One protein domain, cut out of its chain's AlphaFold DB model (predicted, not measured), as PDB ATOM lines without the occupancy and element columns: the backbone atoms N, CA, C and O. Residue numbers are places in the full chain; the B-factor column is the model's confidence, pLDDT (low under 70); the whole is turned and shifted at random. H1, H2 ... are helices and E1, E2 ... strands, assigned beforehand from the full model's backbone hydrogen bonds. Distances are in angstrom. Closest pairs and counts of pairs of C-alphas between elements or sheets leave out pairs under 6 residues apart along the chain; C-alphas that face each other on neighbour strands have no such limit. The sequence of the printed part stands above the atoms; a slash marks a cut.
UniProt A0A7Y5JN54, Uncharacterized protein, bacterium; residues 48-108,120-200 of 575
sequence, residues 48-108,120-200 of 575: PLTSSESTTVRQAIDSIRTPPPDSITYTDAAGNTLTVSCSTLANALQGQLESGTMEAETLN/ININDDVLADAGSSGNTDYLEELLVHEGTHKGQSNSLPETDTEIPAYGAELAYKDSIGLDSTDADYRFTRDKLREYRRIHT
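This is residues 48 to 108 and 120 to 200 of the 575 residues of an uncharacterized protein of bacterium (UniProt A0A7Y5JN54). Helix H4 is the core of a rounded, mostly helical body: H1 and H2, side by side, cross it on one side, while H5 packs on its other side and H6 packs on H5. Two small two-stranded sheets lie on opposite sides of H4: the antiparallel hairpin E1 and E2, with E1 packed on H5, and the parallel pair E3 and E4, close to the start of H3. The printed part has 142 residues, with six named helices and four named strands in the order H1 E1 E2 H2 E3 E4 H3 H4 H5 H6. It is compact, with a radius of gyration of the C-alphas of 14.6 A, and spans 43 by 33 by 30 A.

H1, residues 51 to 65, touches H2, residues 86 to 99, at a shallow tilt of 20 degrees, opposite ways; their closest C-alphas, Arg 65 and Ser 87, are 4.6 A apart. Between them in the chain, E1, residues 71 to 75, and E2, residues 81 to 85, form an antiparallel hairpin, with N 72 and O 84 3.0 A apart. E3, residues 102 to 105, and E4, residues 120 to 123, are parallel neighbours, with N 105 and O 122 2.8 A apart. H3, residues 124 to 133, touches H1 about perpendicular, at 76 degrees, closest at the C-alphas of Thr 56 and Gly 131, 5.7 A; H1 takes part with residues 52 to 57 alone. H4, residues 137 to 149, is the hub. It touches H1 about perpendicular, at 77 degrees, closest at C-alphas 60 and 140, 5.2 A. H5, residues 158 to 175, touches H4 opposite ways at a tilt of 36 degrees, only just steep, closest at C-alphas 145 and 165, 4.7 A. The closest C-alphas of E1 and H5, Tyr 74 and Gly 167, are 5.4 A apart. H6, residues 183 to 200, touches H5 opposite ways at a shallow tilt of 34.5 degrees, only just short of steep, closest at C-alphas 166 and 192, 5.6 A. H4 and H6 are apart. Every O i to N i+4 pair is within hydrogen-bond range in H1, H2, H3, H4 and H6, and 13 of 14 in H5.

H1 runs 20.7 A from C-alpha 51 at (196.421, 186.781, 89.615). H2 measures 19.9 A, H4 19.1 A and H5 25.8 A. H6 runs 25.9 A to C-alpha 200 at (202.536, 213.586, 122.923).

The C-alphas farthest apart, those of Ser 51 and Thr 200, are 43.2 A apart. Residues 109 to 119 are not printed, and C-alphas 108 and 120 are 16.4 A apart across this cut. Of the links that are printed whole, H4 to H5 and H5 to H6 are short and the others tight. The mean pLDDT of the printed part is 84.3; residues 67 to 68, 78 to 79, 106 to 108, 154 and 197 to 200 are under 70.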
ATOM      1  N   PRO A  48     189.601 189.477  97.066       85.75
ATOM      2  CA  PRO A  48     190.843 188.768  96.804       85.75
ATOM      3  C   PRO A  48     191.583 189.381  95.610       85.75
ATOM      4  O   PRO A  48     190.966 189.724  94.591       85.75
ATOM      5  N   LEU A  49     192.908 189.487  95.723       88.25
ATOM      6  CA  LEU A  49     193.752 189.945  94.624       88.25
ATOM      7  C   LEU A  49     193.566 189.039  93.397       88.25
ATOM      8  O   LEU A  49     193.560 187.807  93.483       88.25
ATOM      9  N   THR A  50     193.446 189.647  92.221       92.25
ATOM     10  CA  THR A  50     193.533 188.925  90.949       92.25
ATOM     11  C   THR A  50     194.937 188.353  90.764       92.25
ATOM     12  O   THR A  50     195.910 188.826  91.348       92.25
ATOM     13  N   SER A  51     195.096 187.362  89.881       93.56
ATOM     14  CA  SER A  51     196.421 186.781  89.615       93.56
ATOM     15  C   SER A  51     197.446 187.804  89.104       93.56
ATOM     16  O   SER A  51     198.639 187.653  89.375       93.56
ATOM     17  N   SER A  52     197.004 188.834  88.372       93.38
ATOM     18  CA  SER A  52     197.860 189.950  87.953       93.38
ATOM     19  C   SER A  52     198.281 190.808  89.141       93.38
ATOM     20  O   SER A  52     199.472 191.039  89.307       93.38
ATOM     21  N   GLU A  53     197.349 191.194  90.010       94.25
ATOM     22  CA  GLU A  53     197.649 192.012  91.195       94.25
ATOM     23  C   GLU A  53     198.547 191.268  92.178       94.25
ATOM     24  O   GLU A  53     199.541 191.821  92.630       94.25
ATOM     25  N   SER A  54     198.297 189.977  92.432       94.50
ATOM     26  CA  SER A  54     199.204 189.155  93.242       94.50
ATOM     27  C   SER A  54     200.611 189.071  92.644       94.50
ATOM     28  O   SER A  54     201.578 188.880  93.376       94.50
ATOM     29  N   THR A  55     200.742 189.175  91.317       95.25
ATOM     30  CA  THR A  55     202.055 189.215  90.659       95.25
ATOM     31  C   THR A  55     202.732 190.565  90.890       95.25
ATOM     32  O   THR A  55     203.904 190.568  91.253       95.25
ATOM     33  N   THR A  56     202.004 191.676  90.761       95.25
ATOM     34  CA  THR A  56     202.499 193.030  91.061       95.25
ATOM     35  C   THR A  56     202.916 193.169  92.527       95.25
ATOM     36  O   THR A  56     204.026 193.600  92.818       95.25
ATOM     37  N   VAL A  57     202.082 192.712  93.466       95.44
ATOM     38  CA  VAL A  57     202.399 192.720  94.905       95.44
ATOM     39  C   VAL A  57     203.625 191.856  95.197       95.44
ATOM     40  O   VAL A  57     204.506 192.273  95.942       95.44
ATOM     41  N   ARG A  58     203.751 190.678  94.568       96.62
ATOM     42  CA  ARG A  58     204.962 189.853  94.707       96.62
ATOM     43  C   ARG A  58     206.211 190.573  94.197       96.62
ATOM     44  O   ARG A  58     207.254 190.455  94.827       96.62
ATOM     45  N   GLN A  59     206.116 191.310  93.089       95.62
ATOM     46  CA  GLN A  59     207.236 192.097  92.563       95.62
ATOM     47  C   GLN A  59     207.674 193.182  93.551       95.62
ATOM     48  O   GLN A  59     208.865 193.273  93.829       95.62
ATOM     49  N   ALA A  60     206.727 193.915  94.144       95.31
ATOM     50  CA  ALA A  60     207.015 194.891  95.195       95.31
ATOM     51  C   ALA A  60     207.680 194.231  96.421       95.31
ATOM     52  O   ALA A  60     208.722 194.675  96.892       95.31
ATOM     53  N   ILE A  61     207.149 193.099  96.899       95.81
ATOM     54  CA  ILE A  61     207.743 192.341  98.016       95.81
ATOM     55  C   ILE A  61     209.175 191.885  97.696       95.81
ATOM     56  O   ILE A  61     210.063 191.956  98.550       95.81
ATOM     57  N   ASP A  62     209.414 191.396  96.479       94.94
ATOM     58  CA  ASP A  62     210.743 190.976  96.041       94.94
ATOM     59  C   ASP A  62     211.699 192.175  95.894       94.94
ATOM     60  O   ASP A  62     212.888 192.026  96.187       94.94
ATOM     61  N   SER A  63     211.195 193.356  95.518       93.69
ATOM     62  CA  SER A  63     211.953 194.614  95.509       93.69
ATOM     63  C   SER A  63     212.379 195.015  96.924       93.69
ATOM     64  O   SER A  63     213.576 195.129  97.177       93.69
ATOM     65  N   ILE A  64     211.452 195.038  97.895       93.62
ATOM     66  CA  ILE A  64     211.765 195.268  99.323       93.62
ATOM     67  C   ILE A  64     212.815 194.265  99.826       93.62
ATOM     68  O   ILE A  64     213.690 194.607 100.622       93.62
ATOM     69  N   ARG A  65     212.751 193.001  99.381       91.12
ATOM     70  CA  ARG A  65     213.718 191.963  99.775       91.12
ATOM     71  C   ARG A  65     215.114 192.196  99.185       91.12
ATOM     72  O   ARG A  65     216.080 191.664  99.736       91.12
ATOM     73  N   THR A  66     215.223 192.899  98.060       83.06
ATOM     74  CA  THR A  66     216.464 193.022  97.291       83.06
ATOM     75  C   THR A  66     217.235 194.274  97.720       83.06
ATOM     76  O   THR A  66     216.783 195.383  97.468       83.06
ATOM     77  N   PRO A  67     218.419 194.135  98.339       65.38
ATOM     78  CA  PRO A  67     219.171 195.286  98.832       65.38
ATOM     79  C   PRO A  67     219.667 196.212  97.710       65.38
ATOM     80  O   PRO A  67     219.977 195.711  96.620       65.38
ATOM     81  N   PRO A  68     219.926 197.507  97.997       62.59
ATOM     82  CA  PRO A  68     219.744 198.216  99.275       62.59
ATOM     83  C   PRO A  68     218.385 198.951  99.405       62.59
ATOM     84  O   PRO A  68     217.870 199.421  98.394       62.59
ATOM     85  N   PRO A  69     217.861 199.126 100.641       77.88
ATOM     86  CA  PRO A  69     218.521 198.827 101.920       77.88
ATOM     87  C   PRO A  69     218.366 197.370 102.394       77.88
ATOM     88  O   PRO A  69     217.353 196.720 102.171       77.88
ATOM     89  N   ASP A  70     219.358 196.871 103.139       86.88
ATOM     90  CA  ASP A  70     219.247 195.596 103.875       86.88
ATOM     91  C   ASP A  70     218.324 195.714 105.109       86.88
ATOM     92  O   ASP A  70     217.731 194.735 105.578       86.88
ATOM     93  N   SER A  71     218.227 196.923 105.662       90.50
ATOM     94  CA  SER A  71     217.430 197.254 106.839       90.50
ATOM     95  C   SER A  71     217.094 198.740 106.878       90.50
ATOM     96  O   SER A  71     217.923 199.559 106.480       90.50
ATOM     97  N   ILE A  72     215.953 199.083 107.466       91.81
ATOM     98  CA  ILE A  72     215.534 200.464 107.743       91.81
ATOM     99  C   ILE A  72     215.531 200.724 109.252       91.81
ATOM    100  O   ILE A  72     215.203 199.839 110.050       91.81
ATOM    101  N   THR A  73     215.905 201.941 109.645       88.31
ATOM    102  CA  THR A  73     215.984 202.382 111.044       88.31
ATOM    103  C   THR A  73     215.040 203.558 111.260       88.31
ATOM    104  O   THR A  73     215.107 204.544 110.536       88.31
ATOM    105  N   TYR A  74     214.180 203.466 112.272       85.31
ATOM    106  CA  TYR A  74     213.159 204.470 112.580       85.31
ATOM    107  C   TYR A  74     212.924 204.565 114.094       85.31
ATOM    108  O   TYR A  74     213.526 203.824 114.871       85.31
ATOM    109  N   THR A  75     212.074 205.493 114.533       78.19
ATOM    110  CA  THR A  75     211.791 205.733 115.958       78.19
ATOM    111  C   THR A  75     210.324 205.463 116.270       78.19
ATOM    112  O   THR A  75     209.456 206.011 115.588       78.19
ATOM    113  N   ASP A  76     210.051 204.670 117.309       80.12
ATOM    114  CA  ASP A  76     208.690 204.390 117.786       80.12
ATOM    115  C   ASP A  76     208.066 205.568 118.566       80.12
ATOM    116  O   ASP A  76     208.681 206.622 118.759       80.12
ATOM    117  N   ALA A  77     206.821 205.396 119.022       70.25
ATOM    118  CA  ALA A  77     206.098 206.410 119.792       70.25
ATOM    119  C   ALA A  77     206.792 206.785 121.118       70.25
ATOM    120  O   ALA A  77     206.743 207.939 121.540       70.25
ATOM    121  N   ALA A  78     207.498 205.836 121.741       69.12
ATOM    122  CA  ALA A  78     208.236 206.042 122.985       69.12
ATOM    123  C   ALA A  78     209.624 206.679 122.775       69.12
ATOM    124  O   ALA A  78     210.324 206.962 123.749       69.12
ATOM    125  N   GLY A  79     210.032 206.923 121.527       69.25
ATOM    126  CA  GLY A  79     211.338 207.487 121.207       69.25
ATOM    127  C   GLY A  79     212.454 206.447 121.072       69.25
ATOM    128  O   GLY A  79     213.614 206.833 120.917       69.25
ATOM    129  N   ASN A  80     212.147 205.146 121.108       70.81
ATOM    130  CA  ASN A  80     213.152 204.104 120.926       70.81
ATOM    131  C   ASN A  80     213.511 203.964 119.450       70.81
ATOM    132  O   ASN A  80     212.640 203.922 118.581       70.81
ATOM    133  N   THR A  81     214.804 203.829 119.168       80.69
ATOM    134  CA  THR A  81     215.282 203.488 117.829       80.69
ATOM    135  C   THR A  81     215.062 202.002 117.561       80.69
ATOM    136  O   THR A  81     215.607 201.148 118.261       80.69
ATOM    137  N   LEU A  82     214.289 201.704 116.522       82.19
ATOM    138  CA  LEU A  82     214.035 200.366 116.008       82.19
ATOM    139  C   LEU A  82     214.784 200.173 114.689       82.19
ATOM    140  O   LEU A  82     215.061 201.121 113.959       82.19
ATOM    141  N   THR A  83     215.153 198.936 114.383       88.88
ATOM    142  CA  THR A  83     215.733 198.570 113.087       88.88
ATOM    143  C   THR A  83     215.097 197.274 112.629       88.88
ATOM    144  O   THR A  83     215.129 196.282 113.359       88.88
ATOM    145  N   VAL A  84     214.521 197.285 111.430       88.12
ATOM    146  CA  VAL A  84     213.898 196.109 110.821       88.12
ATOM    147  C   VAL A  84     214.668 195.718 109.568       88.12
ATOM    148  O   VAL A  84     215.042 196.556 108.752       88.12
ATOM    149  N   SER A  85     214.935 194.422 109.442       92.62
ATOM    150  CA  SER A  85     215.519 193.833 108.239       92.62
ATOM    151  C   SER A  85     214.470 193.816 107.132       92.62
ATOM    152  O   SER A  85     213.402 193.223 107.317       92.62
ATOM    153  N   CYS A  86     214.785 194.400 105.974       92.50
ATOM    154  CA  CYS A  86     213.874 194.427 104.827       92.50
ATOM    155  C   CYS A  86     213.589 193.008 104.320       92.50
ATOM    156  O   CYS A  86     212.460 192.681 103.968       92.50
ATOM    157  N   SER A  87     214.570 192.104 104.423       92.19
ATOM    158  CA  SER A  87     214.366 190.686 104.107       92.19
ATOM    159  C   SER A  87     213.380 189.990 105.055       92.19
ATOM    160  O   SER A  87     212.578 189.167 104.615       92.19
ATOM    161  N   THR A  88     213.399 190.324 106.350       91.12
ATOM    162  CA  THR A  88     212.459 189.768 107.336       91.12
ATOM    163  C   THR A  88     211.046 190.283 107.082       91.12
ATOM    164  O   THR A  88     210.109 189.487 107.060       91.12
ATOM    165  N   LEU A  89     210.911 191.589 106.841       91.56
ATOM    166  CA  LEU A  89     209.644 192.237 106.510       91.56
ATOM    167  C   LEU A  89     209.041 191.649 105.226       91.56
ATOM    168  O   LEU A  89     207.911 191.164 105.237       91.56
ATOM    169  N   ALA A  90     209.833 191.559 104.156       93.69
ATOM    170  CA  ALA A  90     209.414 190.967 102.889       93.69
ATOM    171  C   ALA A  90     209.011 189.488 103.017       93.69
ATOM    172  O   ALA A  90     208.130 189.019 102.303       93.69
ATOM    173  N   ASN A  91     209.634 188.716 103.911       91.81
ATOM    174  CA  ASN A  91     209.226 187.327 104.150       91.81
ATOM    175  C   ASN A  91     207.880 187.234 104.884       91.81
ATOM    176  O   ASN A  91     207.092 186.339 104.580       91.81
ATOM    177  N   ALA A  92     207.602 188.146 105.820       88.81
ATOM    178  CA  ALA A  92     206.306 188.214 106.492       88.81
ATOM    179  C   ALA A  92     205.189 188.599 105.507       88.81
ATOM    180  O   ALA A  92     204.169 187.912 105.436       88.81
ATOM    181  N   LEU A  93     205.430 189.622 104.682       92.12
ATOM    182  CA  LEU A  93     204.522 190.051 103.615       92.12
ATOM    183  C   LEU A  93     204.280 188.934 102.589       92.12
ATOM    184  O   LEU A  93     203.138 188.663 102.225       92.12
ATOM    185  N   GLN A  94     205.333 188.217 102.177       94.31
ATOM    186  CA  GLN A  94     205.208 187.063 101.279       94.31
ATOM    187  C   GLN A  94     204.312 185.973 101.880       94.31
ATOM    188  O   GLN A  94     203.481 185.408 101.171       94.31
ATOM    189  N   GLY A  95     204.451 185.703 103.181       88.75
ATOM    190  CA  GLY A  95     203.593 184.759 103.894       88.75
ATOM    191  C   GLY A  95     202.117 185.162 103.861       88.75
ATOM    192  O   GLY A  95     201.269 184.300 103.637       88.75
ATOM    193  N   GLN A  96     201.814 186.455 104.011       87.56
ATOM    194  CA  GLN A  96     200.444 186.978 103.937       87.56
ATOM    195  C   GLN A  96     199.855 186.937 102.524       87.56
ATOM    196  O   GLN A  96     198.697 186.551 102.336       87.56
ATOM    197  N   LEU A  97     200.663 187.268 101.514       91.69
ATOM    198  CA  LEU A  97     200.266 187.120 100.116       91.69
ATOM    199  C   LEU A  97     199.905 185.658  99.802       91.69
ATOM    200  O   LEU A  97     198.932 185.386  99.103       91.69
ATOM    201  N   GLU A  98     200.679 184.704 100.325       90.69
ATOM    202  CA  GLU A  98     200.466 183.268 100.114       90.69
ATOM    203  C   GLU A  98     199.292 182.689 100.911       90.69
ATOM    204  O   GLU A  98     198.653 181.746 100.437       90.69
ATOM    205  N   SER A  99     198.975 183.240 102.088       86.12
ATOM    206  CA  SER A  99     197.775 182.858 102.842       86.12
ATOM    207  C   SER A  99     196.485 183.428 102.260       86.12
ATOM    208  O   SER A  99     195.409 182.976 102.652       86.12
ATOM    209  N   GLY A 100     196.579 184.377 101.322       83.38
ATOM    210  CA  GLY A 100     195.425 185.058 100.736       83.38
ATOM    211  C   GLY A 100     194.785 186.073 101.681       83.38
ATOM    212  O   GLY A 100     193.602 186.341 101.546       83.38
ATOM    213  N   THR A 101     195.553 186.598 102.641       81.75
ATOM    214  CA  THR A 101     195.107 187.617 103.610       81.75
ATOM    215  C   THR A 101     195.501 189.035 103.178       81.75
ATOM    216  O   THR A 101     195.417 189.969 103.965       81.75
ATOM    217  N   MET A 102     195.995 189.194 101.948       85.31
ATOM    218  CA  MET A 102     196.121 190.491 101.286       85.31
ATOM    219  C   MET A 102     194.948 190.643 100.329       85.31
ATOM    220  O   MET A 102     194.734 189.776  99.474       85.31
ATOM    221  N   GLU A 103     194.219 191.739 100.457       81.56
ATOM    222  CA  GLU A 103     193.025 192.023  99.675       81.56
ATOM    223  C   GLU A 103     193.149 193.393  99.001       81.56
ATOM    224  O   GLU A 103     193.896 194.266  99.445       81.56
ATOM    225  N   ALA A 104     192.444 193.574  97.886       74.19
ATOM    226  CA  ALA A 104     192.296 194.885  97.276       74.19
ATOM    227  C   ALA A 104     191.102 195.596  97.915       74.19
ATOM    228  O   ALA A 104     189.989 195.056  97.931       74.19
ATOM    229  N   GLU A 105     191.335 196.787  98.446       74.00
ATOM    230  CA  GLU A 105     190.319 197.596  99.099       74.00
ATOM    231  C   GLU A 105     189.267 198.044  98.079       74.00
ATOM    232  O   GLU A 105     189.587 198.668  97.066       74.00
ATOM    233  N   THR A 106     187.997 197.752  98.361       52.75
ATOM    234  CA  THR A 106     186.872 198.303  97.600       52.75
ATOM    235  C   THR A 106     186.220 199.397  98.440       52.75
ATOM    236  O   THR A 106     185.511 199.111  99.400       52.75
ATOM    237  N   LEU A 107     186.520 200.660  98.119       44.97
ATOM    238  CA  LEU A 107     186.036 201.829  98.858       44.97
ATOM    239  C   LEU A 107     184.502 201.823  98.965       44.97
ATOM    240  O   LEU A 107     183.795 201.896  97.956       44.97
ATOM    241  N   ASN A 108     183.986 201.770 100.192       41.78
ATOM    242  CA  ASN A 108     182.604 202.120 100.503       41.78
ATOM    243  C   ASN A 108     182.608 202.879 101.842       41.78
ATOM    244  O   ASN A 108     182.781 202.271 102.890       41.78
ATOM    245  N   ILE A 120     195.777 192.921 104.985       78.38
ATOM    246  CA  ILE A 120     196.354 194.128 104.369       78.38
ATOM    247  C   ILE A 120     195.441 194.495 103.210       78.38
ATOM    248  O   ILE A 120     195.342 193.727 102.249       78.38
ATOM    249  N   ASN A 121     194.794 195.652 103.318       81.19
ATOM    250  CA  ASN A 121     193.916 196.192 102.291       81.19
ATOM    251  C   ASN A 121     194.700 197.191 101.442       81.19
ATOM    252  O   ASN A 121     195.203 198.187 101.951       81.19
ATOM    253  N   ILE A 122     194.841 196.897 100.152       85.12
ATOM    254  CA  ILE A 122     195.602 197.722  99.213       85.12
ATOM    255  C   ILE A 122     194.616 198.437  98.299       85.12
ATOM    256  O   ILE A 122     193.821 197.784  97.627       85.12
ATOM    257  N   ASN A 123     194.687 199.762  98.236       84.75
ATOM    258  CA  ASN A 123     193.826 200.557  97.369       84.75
ATOM    259  C   ASN A 123     193.921 200.103  95.891       84.75
ATOM    260  O   ASN A 123     195.016 199.931  95.343       84.75
ATOM    261  N   ASP A 124     192.762 199.911  95.248       83.50
ATOM    262  CA  ASP A 124     192.638 199.461  93.851       83.50
ATOM    263  C   ASP A 124     193.430 200.347  92.865       83.50
ATOM    264  O   ASP A 124     194.047 199.829  91.930       83.50
ATOM    265  N   ASP A 125     193.471 201.666  93.084       84.12
ATOM    266  CA  ASP A 125     194.197 202.606  92.223       84.12
ATOM    267  C   ASP A 125     195.716 202.409  92.329       84.12
ATOM    268  O   ASP A 125     196.422 202.493  91.324       84.12
ATOM    269  N   VAL A 126     196.219 202.064  93.519       86.38
ATOM    270  CA  VAL A 126     197.646 201.780  93.756       86.38
ATOM    271  C   VAL A 126     198.070 200.503  93.044       86.38
ATOM    272  O   VAL A 126     199.108 200.465  92.381       86.38
ATOM    273  N   LEU A 127     197.242 199.459  93.119       88.38
ATOM    274  CA  LEU A 127     197.476 198.208  92.398       88.38
ATOM    275  C   LEU A 127     197.438 198.409  90.879       88.38
ATOM    276  O   LEU A 127     198.270 197.845  90.157       88.38
ATOM    277  N   ALA A 128     196.478 199.195  90.389       86.69
ATOM    278  CA  ALA A 128     196.327 199.489  88.971       86.69
ATOM    279  C   ALA A 128     197.497 200.327  88.429       86.69
ATOM    280  O   ALA A 128     198.029 200.017  87.354       86.69
ATOM    281  N   ASP A 129     197.929 201.352  89.165       88.44
ATOM    282  CA  ASP A 129     199.068 202.187  88.789       88.44
ATOM    283  C   ASP A 129     200.368 201.374  88.774       88.44
ATOM    284  O   ASP A 129     201.050 201.327  87.746       88.44
ATOM    285  N   ALA A 130     200.647 200.610  89.836       90.62
ATOM    286  CA  ALA A 130     201.834 199.759  89.907       90.62
ATOM    287  C   ALA A 130     201.856 198.692  88.798       90.62
ATOM    288  O   ALA A 130     202.872 198.470  88.136       90.62
ATOM    289  N   GLY A 131     200.712 198.050  88.532       88.44
ATOM    290  CA  GLY A 131     200.600 197.029  87.491       88.44
ATOM    291  C   GLY A 131     200.735 197.575  86.067       88.44
ATOM    292  O   GLY A 131     201.230 196.870  85.185       88.44
ATOM    293  N   SER A 132     200.293 198.810  85.819       89.56
ATOM    294  CA  SER A 132     200.321 199.421  84.485       89.56
ATOM    295  C   SER A 132     201.637 200.135  84.170       89.56
ATOM    296  O   SER A 132     202.109 200.063  83.032       89.56
ATOM    297  N   SER A 133     202.246 200.784  85.164       90.12
ATOM    298  CA  SER A 133     203.530 201.477  85.031       90.12
ATOM    299  C   SER A 133     204.723 200.521  85.121       90.12
ATOM    300  O   SER A 133     205.767 200.778  84.519       90.12
ATOM    301  N   GLY A 134     204.569 199.413  85.856       87.56
ATOM    302  CA  GLY A 134     205.674 198.550  86.267       87.56
ATOM    303  C   GLY A 134     206.586 199.191  87.319       87.56
ATOM    304  O   GLY A 134     207.611 198.595  87.645       87.56
ATOM    305  N   ASN A 135     206.243 200.386  87.814       88.38
ATOM    306  CA  ASN A 135     206.887 201.002  88.961       88.38
ATOM    307  C   ASN A 135     206.155 200.557  90.233       88.38
ATOM    308  O   ASN A 135     204.966 200.820  90.389       88.38
ATOM    309  N   THR A 136     206.865 199.874  91.124       91.56
ATOM    310  CA  THR A 136     206.324 199.372  92.385       91.56
ATOM    311  C   THR A 136     206.669 200.241  93.589       91.56
ATOM    312  O   THR A 136     206.164 199.935  94.659       91.56
ATOM    313  N   ASP A 137     207.413 201.341  93.432       89.75
ATOM    314  CA  ASP A 137     207.907 202.169  94.545       89.75
ATOM    315  C   ASP A 137     206.789 202.550  95.537       89.75
ATOM    316  O   ASP A 137     206.917 202.296  96.732       89.75
ATOM    317  N   TYR A 138     205.654 203.066  95.037       88.94
ATOM    318  CA  TYR A 138     204.512 203.469  95.876       88.94
ATOM    319  C   TYR A 138     203.822 202.279  96.569       88.94
ATOM    320  O   TYR A 138     203.321 202.369  97.687       88.94
ATOM    321  N   LEU A 139     203.815 201.116  95.918       92.81
ATOM    322  CA  LEU A 139     203.294 199.893  96.521       92.81
ATOM    323  C   LEU A 139     204.264 199.339  97.576       92.81
ATOM    324  O   LEU A 139     203.829 198.762  98.569       92.81
ATOM    325  N   GLU A 140     205.571 199.508  97.382       94.06
ATOM    326  CA  GLU A 140     206.606 199.050  98.309       94.06
ATOM    327  C   GLU A 140     206.535 199.795  99.642       94.06
ATOM    328  O   GLU A 140     206.515 199.161 100.696       94.06
ATOM    329  N   GLU A 141     206.429 201.121  99.614       92.25
ATOM    330  CA  GLU A 141     206.279 201.931 100.827       92.25
ATOM    331  C   GLU A 141     204.995 201.612 101.606       92.25
ATOM    332  O   GLU A 141     205.057 201.442 102.825       92.25
ATOM    333  N   LEU A 142     203.863 201.420 100.920       92.06
ATOM    334  CA  LEU A 142     202.600 201.038 101.546       92.06
ATOM    335  C   LEU A 142     202.732 199.669 102.222       92.06
ATOM    336  O   LEU A 142     202.323 199.478 103.363       92.06
ATOM    337  N   LEU A 143     203.373 198.708 101.554       93.25
ATOM    338  CA  LEU A 143     203.638 197.395 102.140       93.25
ATOM    339  C   LEU A 143     204.599 197.470 103.336       93.25
ATOM    340  O   LEU A 143     204.470 196.675 104.269       93.25
ATOM    341  N   VAL A 144     205.552 198.406 103.340       93.38
ATOM    342  CA  VAL A 144     206.426 198.654 104.497       93.38
ATOM    343  C   VAL A 144     205.636 199.234 105.670       93.38
ATOM    344  O   VAL A 144     205.817 198.770 106.802       93.38
ATOM    345  N   HIS A 145     204.751 200.194 105.408       93.62
ATOM    346  CA  HIS A 145     203.842 200.775 106.392       93.62
ATOM    347  C   HIS A 145     202.968 199.686 107.036       93.62
ATOM    348  O   HIS A 145     203.084 199.395 108.231       93.62
ATOM    349  N   GLU A 146     202.191 198.981 106.215       90.06
ATOM    350  CA  GLU A 146     201.253 197.943 106.651       90.06
ATOM    351  C   GLU A 146     201.960 196.749 107.300       90.06
ATOM    352  O   GLU A 146     201.537 196.217 108.331       90.06
ATOM    353  N   GLY A 147     203.103 196.338 106.747       87.88
ATOM    354  CA  GLY A 147     203.919 195.274 107.320       87.88
ATOM    355  C   GLY A 147     204.471 195.630 108.704       87.88
ATOM    356  O   GLY A 147     204.655 194.740 109.539       87.88
ATOM    357  N   THR A 148     204.684 196.919 108.986       88.75
ATOM    358  CA  THR A 148     205.121 197.390 110.305       88.75
ATOM    359  C   THR A 148     204.015 197.241 111.351       88.75
ATOM    360  O   THR A 148     204.318 196.849 112.481       88.75
ATOM    361  N   HIS A 149     202.742 197.434 110.985       84.88
ATOM    362  CA  HIS A 149     201.609 197.183 111.885       84.88
ATOM    363  C   HIS A 149     201.516 195.728 112.348       84.88
ATOM    364  O   HIS A 149     201.211 195.463 113.511       84.88
ATOM    365  N   LYS A 150     201.880 194.762 111.497       81.81
ATOM    366  CA  LYS A 150     201.815 193.327 111.841       81.81
ATOM    367  C   LYS A 150     202.797 192.911 112.942       81.81
ATOM    368  O   LYS A 150     202.628 191.859 113.554       81.81
ATOM    369  N   GLY A 151     203.826 193.719 113.204       70.81
ATOM    370  CA  GLY A 151     204.760 193.513 114.313       70.81
ATOM    371  C   GLY A 151     204.308 194.120 115.647       70.81
ATOM    372  O   GLY A 151     205.013 193.963 116.646       70.81
ATOM    373  N   GLN A 152     203.186 194.841 115.673       78.12
ATOM    374  CA  GLN A 152     202.750 195.645 116.814       78.12
ATOM    375  C   GLN A 152     201.688 194.927 117.657       78.12
ATOM    376  O   GLN A 152     201.068 193.955 117.239       78.12
ATOM    377  N   SER A 153     201.500 195.392 118.897       73.50
ATOM    378  CA  SER A 153     200.462 194.861 119.786       73.50
ATOM    379  C   SER A 153     199.128 195.558 119.541       73.50
ATOM    380  O   SER A 153     199.052 196.781 119.651       73.50
ATOM    381  N   ASN A 154     198.057 194.778 119.383       67.94
ATOM    382  CA  ASN A 154     196.675 195.263 119.217       67.94
ATOM    383  C   ASN A 154     196.134 196.039 120.434       67.94
ATOM    384  O   ASN A 154     195.042 196.594 120.396       67.94
ATOM    385  N   SER A 155     196.857 196.034 121.555       72.44
ATOM    386  CA  SER A 155     196.492 196.787 122.757       72.44
ATOM    387  C   SER A 155     197.004 198.229 122.752       72.44
ATOM    388  O   SER A 155     196.769 198.956 123.721       72.44
ATOM    389  N   LEU A 156     197.814 198.605 121.761       70.31
ATOM    390  CA  LEU A 156     198.353 199.952 121.656       70.31
ATOM    391  C   LEU A 156     197.287 200.889 121.065       70.31
ATOM    392  O   LEU A 156     196.504 200.461 120.220       70.31
ATOM    393  N   PRO A 157     197.221 202.154 121.513       75.44
ATOM    394  CA  PRO A 157     196.439 203.173 120.823       75.44
ATOM    395  C   PRO A 157     196.869 203.286 119.357       75.44
ATOM    396  O   PRO A 157     198.059 203.180 119.074       75.44
ATOM    397  N   GLU A 158     195.933 203.600 118.463       75.06
ATOM    398  CA  GLU A 158     196.195 203.824 117.031       75.06
ATOM    399  C   GLU A 158     197.363 204.802 116.801       75.06
ATOM    400  O   GLU A 158     198.276 204.566 116.021       75.06
ATOM    401  N   THR A 159     197.442 205.873 117.590       74.50
ATOM    402  CA  THR A 159     198.550 206.837 117.497       74.50
ATOM    403  C   THR A 159     199.923 206.223 117.753       74.50
ATOM    404  O   THR A 159     200.926 206.699 117.227       74.50
ATOM    405  N   ASP A 160     199.983 205.186 118.582       78.69
ATOM    406  CA  ASP A 160     201.221 204.538 119.002       78.69
ATOM    407  C   ASP A 160     201.646 203.464 117.988       78.69
ATOM    408  O   ASP A 160     202.830 203.130 117.924       78.69
ATOM    409  N   THR A 161     200.697 202.958 117.191       84.81
ATOM    410  CA  THR A 161     200.921 202.026 116.078       84.81
ATOM    411  C   THR A 161     201.314 202.756 114.788       84.81
ATOM    412  O   THR A 161     202.231 202.324 114.090       84.81
ATOM    413  N   GLU A 162     200.709 203.914 114.518       89.94
ATOM    414  CA  GLU A 162     200.936 204.721 113.306       89.94
ATOM    415  C   GLU A 162     202.312 205.403 113.268       89.94
ATOM    416  O   GLU A 162     202.969 205.453 112.230       89.94
ATOM    417  N   ILE A 163     202.820 205.894 114.407       83.12
ATOM    418  CA  ILE A 163     204.154 206.530 114.475       83.12
ATOM    419  C   ILE A 163     205.269 205.603 113.957       83.12
ATOM    420  O   ILE A 163     206.056 206.039 113.111       83.12
ATOM    421  N   PRO A 164     205.403 204.360 114.458       86.56
ATOM    422  CA  PRO A 164     206.388 203.433 113.926       86.56
ATOM    423  C   PRO A 164     206.122 203.028 112.467       86.56
ATOM    424  O   PRO A 164     207.101 202.836 111.753       86.56
ATOM    425  N   ALA A 165     204.866 202.936 112.010       90.75
ATOM    426  CA  ALA A 165     204.537 202.578 110.625       90.75
ATOM    427  C   ALA A 165     204.961 203.665 109.621       90.75
ATOM    428  O   ALA A 165     205.837 203.413 108.791       90.75
ATOM    429  N   TYR A 166     204.489 204.907 109.789       92.69
ATOM    430  CA  TYR A 166     204.944 206.047 108.977       92.69
ATOM    431  C   TYR A 166     206.447 206.326 109.142       92.69
ATOM    432  O   TYR A 166     207.106 206.821 108.228       92.69
ATOM    433  N   GLY A 167     207.018 206.028 110.314       89.62
ATOM    434  CA  GLY A 167     208.455 206.137 110.550       89.62
ATOM    435  C   GLY A 167     209.270 205.150 109.712       89.62
ATOM    436  O   GLY A 167     210.303 205.533 109.161       89.62
ATOM    437  N   ALA A 168     208.816 203.899 109.612       91.44
ATOM    438  CA  ALA A 168     209.429 202.874 108.774       91.44
ATOM    439  C   ALA A 168     209.264 203.203 107.284       91.44
ATOM    440  O   ALA A 168     210.238 203.149 106.538       91.44
ATOM    441  N   GLU A 169     208.065 203.615 106.877       94.38
ATOM    442  CA  GLU A 169     207.759 204.057 105.517       94.38
ATOM    443  C   GLU A 169     208.691 205.196 105.075       94.38
ATOM    444  O   GLU A 169     209.370 205.085 104.058       94.38
ATOM    445  N   LEU A 170     208.828 206.254 105.884       91.44
ATOM    446  CA  LEU A 170     209.715 207.377 105.571       91.44
ATOM    447  C   LEU A 170     211.190 206.954 105.486       91.44
ATOM    448  O   LEU A 170     211.897 207.363 104.569       91.44
ATOM    449  N   ALA A 171     211.647 206.098 106.408       90.62
ATOM    450  CA  ALA A 171     213.008 205.562 106.384       90.62
ATOM    451  C   ALA A 171     213.271 204.704 105.134       90.62
ATOM    452  O   ALA A 171     214.392 204.675 104.622       90.62
ATOM    453  N   TYR A 172     212.244 204.017 104.630       92.88
ATOM    454  CA  TYR A 172     212.313 203.286 103.374       92.88
ATOM    455  C   TYR A 172     212.377 204.232 102.169       92.88
ATOM    456  O   TYR A 172     213.289 204.091 101.355       92.88
ATOM    457  N   LYS A 173     211.526 205.265 102.103       90.94
ATOM    458  CA  LYS A 173     211.586 206.306 101.055       90.94
ATOM    459  C   LYS A 173     212.966 206.969 100.982       90.94
ATOM    460  O   LYS A 173     213.536 207.108  99.899       90.94
ATOM    461  N   ASP A 174     213.544 207.304 102.137       88.56
ATOM    462  CA  ASP A 174     214.903 207.852 102.235       88.56
ATOM    463  C   ASP A 174     215.953 206.884 101.663       88.56
ATOM    464  O   ASP A 174     216.902 207.296 100.993       88.56
ATOM    465  N   SER A 175     215.787 205.584 101.913       88.00
ATOM    466  CA  SER A 175     216.751 204.555 101.517       88.00
ATOM    467  C   SER A 175     216.783 204.261 100.016       88.00
ATOM    468  O   SER A 175     217.851 203.945  99.486       88.00
ATOM    469  N   ILE A 176     215.644 204.404  99.332       86.38
ATOM    470  CA  ILE A 176     215.533 204.264  97.873       86.38
ATOM    471  C   ILE A 176     215.821 205.589  97.146       86.38
ATOM    472  O   ILE A 176     215.855 205.636  95.918       86.38
ATOM    473  N   GLY A 177     216.094 206.661  97.899       86.81
ATOM    474  CA  GLY A 177     216.463 207.968  97.364       86.81
ATOM    475  C   GLY A 177     215.289 208.744  96.773       86.81
ATOM    476  O   GLY A 177     215.498 209.509  95.828       86.81
ATOM    477  N   LEU A 178     214.076 208.555  97.306       84.75
ATOM    478  CA  LEU A 178     212.907 209.323  96.887       84.75
ATOM    479  C   LEU A 178     213.122 210.819  97.185       84.75
ATOM    480  O   LEU A 178     213.680 211.197  98.219       84.75
ATOM    481  N   ASP A 179     212.699 211.686  96.266       84.00
ATOM    482  CA  ASP A 179     212.873 213.130  96.418       84.00
ATOM    483  C   ASP A 179     212.018 213.651  97.584       84.00
ATOM    484  O   ASP A 179     210.800 213.507  97.601       84.00
ATOM    485  N   SER A 180     212.642 214.334  98.547       80.88
ATOM    486  CA  SER A 180     211.937 214.983  99.666       80.88
ATOM    487  C   SER A 180     210.911 216.055  99.244       80.88
ATOM    488  O   SER A 180     210.090 216.505 100.054       80.88
ATOM    489  N   THR A 181     210.974 216.505  97.987       80.94
ATOM    490  CA  THR A 181     210.010 217.404  97.345       80.94
ATOM    491  C   THR A 181     208.903 216.665  96.589       80.94
ATOM    492  O   THR A 181     208.030 217.317  96.007       80.94
ATOM    493  N   ASP A 182     208.866 215.338  96.641       85.44
ATOM    494  CA  ASP A 182     207.723 214.567  96.180       85.44
ATOM    495  C   ASP A 182     206.485 214.850  97.059       85.44
ATOM    496  O   ASP A 182     206.590 215.189  98.246       85.44
ATOM    497  N   ALA A 183     205.296 214.829  96.453       82.44
ATOM    498  CA  ALA A 183     204.051 215.118  97.160       82.44
ATOM    499  C   ALA A 183     203.733 214.065  98.218       82.44
ATOM    500  O   ALA A 183     203.277 214.413  99.309       82.44
ATOM    501  N   ASP A 184     204.027 212.817  97.906       82.81
ATOM    502  CA  ASP A 184     203.752 211.678  98.747       82.81
ATOM    503  C   ASP A 184     204.788 211.553  99.882       82.81
ATOM    504  O   ASP A 184     204.422 211.410 101.050       82.81
ATOM    505  N   TYR A 185     206.071 211.836  99.615       87.62
ATOM    506  CA  TYR A 185     207.071 211.991 100.684       87.62
ATOM    507  C   TYR A 185     206.644 213.037 101.730       87.62
ATOM    508  O   TYR A 185     206.755 212.830 102.945       87.62
ATOM    509  N   ARG A 186     206.151 214.199 101.271       81.25
ATOM    510  CA  ARG A 186     205.649 215.245 102.176       81.25
ATOM    511  C   ARG A 186     204.446 214.770 102.976       81.25
ATOM    512  O   ARG A 186     204.402 215.058 104.169       81.25
ATOM    513  N   PHE A 187     203.516 214.062 102.340       85.94
ATOM    514  CA  PHE A 187     202.345 213.506 103.005       85.94
ATOM    515  C   PHE A 187     202.752 212.589 104.167       85.94
ATOM    516  O   PHE A 187     202.376 212.868 105.306       85.94
ATOM    517  N   THR A 188     203.613 211.596 103.925       84.69
ATOM    518  CA  THR A 188     204.135 210.672 104.952       84.69
ATOM    519  C   THR A 188     204.811 211.416 106.100       84.69
ATOM    520  O   THR A 188     204.538 211.174 107.279       84.69
ATOM    521  N   ARG A 189     205.683 212.383 105.784       84.62
ATOM    522  CA  ARG A 189     206.382 213.189 106.795       84.62
ATOM    523  C   ARG A 189     205.410 214.004 107.649       84.62
ATOM    524  O   ARG A 189     205.599 214.114 108.864       84.62
ATOM    525  N   ASP A 190     204.415 214.619 107.023       74.50
ATOM    526  CA  ASP A 190     203.465 215.489 107.704       74.50
ATOM    527  C   ASP A 190     202.474 214.657 108.545       74.50
ATOM    528  O   ASP A 190     202.205 215.031 109.689       74.50
ATOM    529  N   LYS A 191     202.073 213.464 108.078       84.06
ATOM    530  CA  LYS A 191     201.327 212.468 108.867       84.06
ATOM    531  C   LYS A 191     202.110 211.974 110.078       84.06
ATOM    532  O   LYS A 191     201.599 212.009 111.196       84.06
ATOM    533  N   LEU A 192     203.385 211.620 109.915       81.62
ATOM    534  CA  LEU A 192     204.237 211.228 111.042       81.62
ATOM    535  C   LEU A 192     204.324 212.336 112.108       81.62
ATOM    536  O   LEU A 192     204.288 212.063 113.313       81.62
ATOM    537  N   ARG A 193     204.439 213.601 111.684       73.00
ATOM    538  CA  ARG A 193     204.431 214.762 112.593       73.00
ATOM    539  C   ARG A 193     203.087 214.912 113.301       73.00
ATOM    540  O   ARG A 193     203.071 215.138 114.512       73.00
ATOM    541  N   GLU A 194     201.989 214.763 112.567       76.50
ATOM    542  CA  GLU A 194     200.631 214.798 113.104       76.50
ATOM    543  C   GLU A 194     200.445 213.745 114.204       76.50
ATOM    544  O   GLU A 194     200.115 214.104 115.337       76.50
ATOM    545  N   TYR A 195     200.751 212.475 113.931       72.69
ATOM    546  CA  TYR A 195     200.600 211.398 114.912       72.69
ATOM    547  C   TYR A 195     201.511 211.572 116.131       72.69
ATOM    548  O   TYR A 195     201.060 211.387 117.261       72.69
ATOM    549  N   ARG A 196     202.763 212.025 115.958       71.50
ATOM    550  CA  ARG A 196     203.652 212.359 117.091       71.50
ATOM    551  C   ARG A 196     203.091 213.476 117.969       71.50
ATOM    552  O   ARG A 196     203.226 213.417 119.198       71.50
ATOM    553  N   ARG A 197     202.449 214.478 117.363       65.00
ATOM    554  CA  ARG A 197     201.760 215.556 118.083       65.00
ATOM    555  C   ARG A 197     200.579 215.002 118.881       65.00
ATOM    556  O   ARG A 197     200.462 215.314 120.065       65.00
ATOM    557  N   ILE A 198     199.756 214.141 118.275       66.50
ATOM    558  CA  ILE A 198     198.612 213.508 118.951       66.50
ATOM    559  C   ILE A 198     199.084 212.589 120.091       66.50
ATOM    560  O   ILE A 198     198.553 212.679 121.195       66.50
ATOM    561  N   HIS A 199     200.112 211.760 119.884       69.50
ATOM    562  CA  HIS A 199     200.666 210.883 120.924       69.50
ATOM    563  C   HIS A 199     201.193 211.677 122.123       69.50
ATOM    564  O   HIS A 199     200.820 211.409 123.266       69.50
ATOM    565  N   THR A 200     202.009 212.706 121.865       57.94
ATOM    566  CA  THR A 200     202.536 213.586 122.923       57.94
ATOM    567  C   THR A 200     201.396 214.245 123.697       57.94
ATOM    568  O   THR A 200     201.444 214.336 124.924       57.94
TER     569      THR A 200